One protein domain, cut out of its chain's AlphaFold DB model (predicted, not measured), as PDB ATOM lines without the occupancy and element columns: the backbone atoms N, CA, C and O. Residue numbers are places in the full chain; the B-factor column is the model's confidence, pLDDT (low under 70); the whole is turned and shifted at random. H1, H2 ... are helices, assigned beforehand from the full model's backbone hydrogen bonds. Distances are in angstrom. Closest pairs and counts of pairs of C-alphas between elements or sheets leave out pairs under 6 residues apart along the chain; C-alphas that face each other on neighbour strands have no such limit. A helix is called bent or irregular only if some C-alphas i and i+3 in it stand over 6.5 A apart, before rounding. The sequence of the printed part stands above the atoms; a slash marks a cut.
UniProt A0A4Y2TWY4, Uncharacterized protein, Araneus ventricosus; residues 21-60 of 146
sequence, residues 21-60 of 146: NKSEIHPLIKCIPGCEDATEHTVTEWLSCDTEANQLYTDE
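This is residues 21 to 60 of the 146 residues of an uncharacterized protein of Araneus ventricosus (UniProt A0A4Y2TWY4). Look first for one longer helix, H2, running on into an outstretched tail, with the short helix H1 packed steeply on it near Glu 40. Residues 48 to 60, of which 48 to 52 belong to H2, stick out. The 40 printed residues hold two named helices, H1 then H2, and no named strand, an all-helix class. The rod spans 43 by 18 by 14 A and is only just extended, close to loose, with a radius of gyration of the C-alphas of 13.8 A.

Start at H2, residues 40 to 52; H1, residues 22 to 29, touches it, the closest C-alphas being those of His 26 and Glu 40, 6.2 A apart. They run opposite ways at a steep tilt of 59 degrees. O i to N i+4 pairs are within hydrogen-bond range in 6 of 9 for H2 and 2 of 4 for H1.

Find C-alpha 40 at (42.055, 58.300, -21.361); H2 runs 18.7 A to C-alpha 52 at (48.117, 55.023, -38.712). It is only just irregular: C-alphas 47 and 50 are 6.7 A apart. H1 begins at C-alpha 22, (39.385, 63.149, -27.032), and spans 10.9 A.

The C-alphas of Glu 36 and Glu 60 are the two farthest apart, 43.1 A. The link from H1 to H2 is short, and the printed part has no cut. Mean pLDDT of the printed part is 82.0; residues 49 to 55 are under 70.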
ATOM      1  N   ASN A  21      37.636  65.318 -30.673       74.00
ATOM      2  CA  ASN A  21      38.054  65.885 -29.397       74.00
ATOM      3  C   ASN A  21      38.019  64.829 -28.280       74.00
ATOM      4  O   ASN A  21      37.025  64.619 -27.587       74.00
ATOM      5  N   LYS A  22      39.168  64.184 -28.061       73.50
ATOM      6  CA  LYS A  22      39.385  63.149 -27.032       73.50
ATOM      7  C   LYS A  22      38.839  63.540 -25.647       73.50
ATOM      8  O   LYS A  22      38.276  62.699 -24.945       73.50
ATOM      9  N   SER A  23      38.939  64.824 -25.297       76.38
ATOM     10  CA  SER A  23      38.447  65.399 -24.040       76.38
ATOM     11  C   SER A  23      36.924  65.360 -23.866       76.38
ATOM     12  O   SER A  23      36.453  65.399 -22.734       76.38
ATOM     13  N   GLU A  24      36.145  65.289 -24.948       85.31
ATOM     14  CA  GLU A  24      34.677  65.221 -24.884       85.31
ATOM     15  C   GLU A  24      34.153  63.781 -24.888       85.31
ATOM     16  O   GLU A  24      33.102  63.508 -24.313       85.31
ATOM     17  N   ILE A  25      34.898  62.837 -25.470       89.50
ATOM     18  CA  ILE A  25      34.488  61.428 -25.560       89.50
ATOM     19  C   ILE A  25      34.737  60.663 -24.261       89.50
ATOM     20  O   ILE A  25      33.905  59.848 -23.853       89.50
ATOM     21  N   HIS A  26      35.863  60.914 -23.590       90.75
ATOM     22  CA  HIS A  26      36.218  60.189 -22.367       90.75
ATOM     23  C   HIS A  26      35.148  60.284 -21.258       90.75
ATOM     24  O   HIS A  26      34.779  59.239 -20.715       90.75
ATOM     25  N   PRO A  27      34.553  61.463 -20.970       92.31
ATOM     26  CA  PRO A  27      33.447  61.569 -20.016       92.31
ATOM     27  C   PRO A  27      32.205  60.762 -20.413       92.31
ATOM     28  O   PRO A  27      31.540  60.206 -19.543       92.31
ATOM     29  N   LEU A  28      31.897  60.671 -21.710       93.19
ATOM     30  CA  LEU A  28      30.713  59.965 -22.209       93.19
ATOM     31  C   LEU A  28      30.852  58.446 -22.077       93.19
ATOM     32  O   LEU A  28      29.886  57.773 -21.719       93.19
ATOM     33  N   ILE A  29      32.050  57.906 -22.316       91.31
ATOM     34  CA  ILE A  29      32.324  56.467 -22.176       91.31
ATOM     35  C   ILE A  29      32.128  56.014 -20.728       91.31
ATOM     36  O   ILE A  29      31.544  54.961 -20.489       91.31
ATOM     37  N   LYS A  30      32.521  56.842 -19.757       92.19
ATOM     38  CA  LYS A  30      32.323  56.550 -18.330       92.19
ATOM     39  C   LYS A  30      30.859  56.504 -17.897       92.19
ATOM     40  O   LYS A  30      30.563  55.975 -16.832       92.19
ATOM     41  N   CYS A  31      29.942  57.058 -18.690       92.62
ATOM     42  CA  CYS A  31      28.508  56.957 -18.427       92.62
ATOM     43  C   CYS A  31      27.903  55.623 -18.893       92.62
ATOM     44  O   CYS A  31      26.734  55.363 -18.603       92.62
ATOM     45  N   ILE A  32      28.654  54.792 -19.623       90.56
ATOM     46  CA  ILE A  32      28.207  53.466 -20.052       90.56
ATOM     47  C   ILE A  32      28.396  52.492 -18.878       90.56
ATOM     48  O   ILE A  32      29.522  52.355 -18.400       90.56
ATOM     49  N   PRO A  33      27.336  51.795 -18.422       87.50
ATOM     50  CA  PRO A  33      27.466  50.806 -17.355       87.50
ATOM     51  C   PRO A  33      28.502  49.730 -17.702       87.50
ATOM     52  O   PRO A  33      28.395  49.096 -18.757       87.50
ATOM     53  N   GLY A  34      29.476  49.511 -16.815       86.06
ATOM     54  CA  GLY A  34      30.591  48.577 -17.025       86.06
ATOM     55  C   GLY A  34      31.806  49.178 -17.746       86.06
ATOM     56  O   GLY A  34      32.706  48.439 -18.139       86.06
ATOM     57  N   CYS A  35      31.836  50.495 -17.965       89.19
ATOM     58  CA  CYS A  35      32.960  51.229 -18.562       89.19
ATOM     59  C   CYS A  35      33.465  52.372 -17.661       89.19
ATOM     60  O   CYS A  35      34.177  53.264 -18.125       89.19
ATOM     61  N   GLU A  36      33.115  52.364 -16.374       94.56
ATOM     62  CA  GLU A  36      33.465  53.405 -15.400       94.56
ATOM     63  C   GLU A  36      34.991  53.594 -15.278       94.56
ATOM     64  O   GLU A  36      35.482  54.720 -15.128       94.56
ATOM     65  N   ASP A  37      35.732  52.495 -15.429       92.31
ATOM     66  CA  ASP A  37      37.193  52.434 -15.334       92.31
ATOM     67  C   ASP A  37      37.910  52.741 -16.659       92.31
ATOM     68  O   ASP A  37      39.138  52.665 -16.736       92.31
ATOM     69  N   ALA A  38      37.177  53.119 -17.715       91.12
ATOM     70  CA  ALA A  38      37.779  53.483 -18.992       91.12
ATOM     71  C   ALA A  38      38.778  54.640 -18.813       91.12
ATOM     72  O   ALA A  38      38.451  55.735 -18.331       91.12
ATOM     73  N   THR A  39      40.025  54.396 -19.212       91.75
ATOM     74  CA  THR A  39      41.109  55.375 -19.091       91.75
ATOM     75  C   THR A  39      41.209  56.234 -20.346       91.75
ATOM     76  O   THR A  39      40.818  55.820 -21.436       91.75
ATOM     77  N   GLU A  40      41.771  57.433 -20.211       88.75
ATOM     78  CA  GLU A  40      42.055  58.300 -21.361       88.75
ATOM     79  C   GLU A  40      42.992  57.613 -22.366       88.75
ATOM     80  O   GLU A  40      42.844  57.792 -23.573       88.75
ATOM     81  N   HIS A  41      43.902  56.763 -21.878       88.88
ATOM     82  CA  HIS A  41      44.778  55.952 -22.716       88.88
ATOM     83  C   HIS A  41      43.987  54.970 -23.587       88.88
ATOM     84  O   HIS A  41      44.191  54.950 -24.795       88.88
ATOM     85  N   THR A  42      43.024  54.243 -23.012       86.50
ATOM     86  CA  THR A  42      42.139  53.322 -23.748       86.50
ATOM     87  C   THR A  42      41.330  54.052 -24.822       86.50
ATOM     88  O   THR A  42      41.242  53.605 -25.962       86.50
ATOM     89  N   VAL A  43      40.776  55.221 -24.486       88.19
ATOM     90  CA  VAL A  43      40.031  56.050 -25.450       88.19
ATOM     91  C   VAL A  43      40.952  56.568 -26.552       88.19
ATOM     92  O   VAL A  43      40.570  56.619 -27.719       88.19
ATOM     93  N   THR A  44      42.182  56.926 -26.197       84.94
ATOM     94  CA  THR A  44      43.191  57.378 -27.154       84.94
ATOM     95  C   THR A  44      43.608  56.258 -28.095       84.94
ATOM     96  O   THR A  44      43.705  56.511 -29.289       84.94
ATOM     97  N   GLU A  45      43.815  55.046 -27.592       85.12
ATOM     98  CA  GLU A  45      44.128  53.861 -28.392       85.12
ATOM     99  C   GLU A  45      43.035  53.613 -29.440       85.12
ATOM    100  O   GLU A  45      43.334  53.566 -30.630       85.12
ATOM    101  N   TRP A  46      41.762  53.604 -29.029       86.00
ATOM    102  CA  TRP A  46      40.626  53.411 -29.941       86.00
ATOM    103  C   TRP A  46      40.518  54.502 -31.008       86.00
ATOM    104  O   TRP A  46      40.256  54.210 -32.173       86.00
ATOM    105  N   LEU A  47      40.727  55.763 -30.622       81.31
ATOM    106  CA  LEU A  47      40.645  56.899 -31.545       81.31
ATOM    107  C   LEU A  47      41.876  57.026 -32.450       81.31
ATOM    108  O   LEU A  47      41.808  57.715 -33.466       81.31
ATOM    109  N   SER A  48      42.992  56.386 -32.096       78.38
ATOM    110  CA  SER A  48      44.233  56.433 -32.881       78.38
ATOM    111  C   SER A  48      44.335  55.289 -33.898       78.38
ATOM    112  O   SER A  48      45.193  55.340 -34.781       78.38
ATOM    113  N   CYS A  49      43.438  54.292 -33.844       65.69
ATOM    114  CA  CYS A  49      43.383  53.196 -34.819       65.69
ATOM    115  C   CYS A  49      43.234  53.697 -36.268       65.69
ATOM    116  O   CYS A  49      43.827  53.128 -37.182       65.69
ATOM    117  N   ASP A  50      42.522  54.806 -36.476       65.19
ATOM    118  CA  ASP A  50      42.258  55.346 -37.814       65.19
ATOM    119  C   ASP A  50      43.336  56.311 -38.329       65.19
ATOM    120  O   ASP A  50      43.252  56.754 -39.478       65.19
ATOM    121  N   THR A  51      44.328  56.672 -37.506       63.16
ATOM    122  CA  THR A  51      45.388  57.620 -37.897       63.16
ATOM    123  C   THR A  51      46.603  56.958 -38.536       63.16
ATOM    124  O   THR A  51      47.220  57.577 -39.398       63.16
ATOM    125  N   GLU A  52      46.928  55.711 -38.179       57.22
ATOM    126  CA  GLU A  52      48.117  55.023 -38.712       57.22
ATOM    127  C   GLU A  52      47.786  53.888 -39.700       57.22
ATOM    128  O   GLU A  52      48.621  53.552 -40.537       57.22
ATOM    129  N   ALA A  53      46.561  53.342 -39.670       55.03
ATOM    130  CA  ALA A  53      46.189  52.140 -40.431       55.03
ATOM    131  C   ALA A  53      45.138  52.350 -41.537       55.03
ATOM    132  O   ALA A  53      44.813  51.404 -42.252       55.03
ATOM    133  N   ASN A  54      44.623  53.567 -41.739       58.16
ATOM    134  CA  ASN A  54      43.684  53.865 -42.830       58.16
ATOM    135  C   ASN A  54      44.413  53.998 -44.183       58.16
ATOM    136  O   ASN A  54      44.325  55.019 -44.871       58.16
ATOM    137  N   GLN A  55      45.157  52.962 -44.577       65.31
ATOM    138  CA  GLN A  55      45.516  52.787 -45.978       65.31
ATOM    139  C   GLN A  55      44.217  52.540 -46.743       65.31
ATOM    140  O   GLN A  55      43.516  51.555 -46.523       65.31
ATOM    141  N   LEU A  56      43.863  53.485 -47.613       71.00
ATOM    142  CA  LEU A  56      42.772  53.296 -48.556       71.00
ATOM    143  C   LEU A  56      43.226  52.248 -49.567       71.00
ATOM    144  O   LEU A  56      43.937  52.579 -50.512       71.00
ATOM    145  N   TYR A  57      42.838  50.997 -49.343       79.44
ATOM    146  CA  TYR A  57      43.068  49.951 -50.324       79.44
ATOM    147  C   TYR A  57      42.169  50.178 -51.535       79.44
ATOM    148  O   TYR A  57      40.962  50.405 -51.410       79.44
ATOM    149  N   THR A  58      42.774  50.102 -52.709       85.50
ATOM    150  CA  THR A  58      42.055  49.955 -53.972       85.50
ATOM    151  C   THR A  58      41.433  48.561 -54.065       85.50
ATOM    152  O   THR A  58      41.885  47.622 -53.402       85.50
ATOM    153  N   ASP A  59      40.395  48.402 -54.889       85.69
ATOM    154  CA  ASP A  59      39.716  47.112 -55.067       85.69
ATOM    155  C   ASP A  59      40.717  46.013 -55.474       85.69
ATOM    156  O   ASP A  59      40.641  44.877 -55.003       85.69
ATOM    157  N   GLU A  60      41.716  46.364 -56.283       87.44
ATOM    158  CA  GLU A  60      42.792  45.488 -56.739       87.44
ATOM    159  C   GLU A  60      43.726  45.051 -55.600       87.44
ATOM    160  O   GLU A  60      44.120  43.884 -55.534       87.44
TER     161      GLU A  60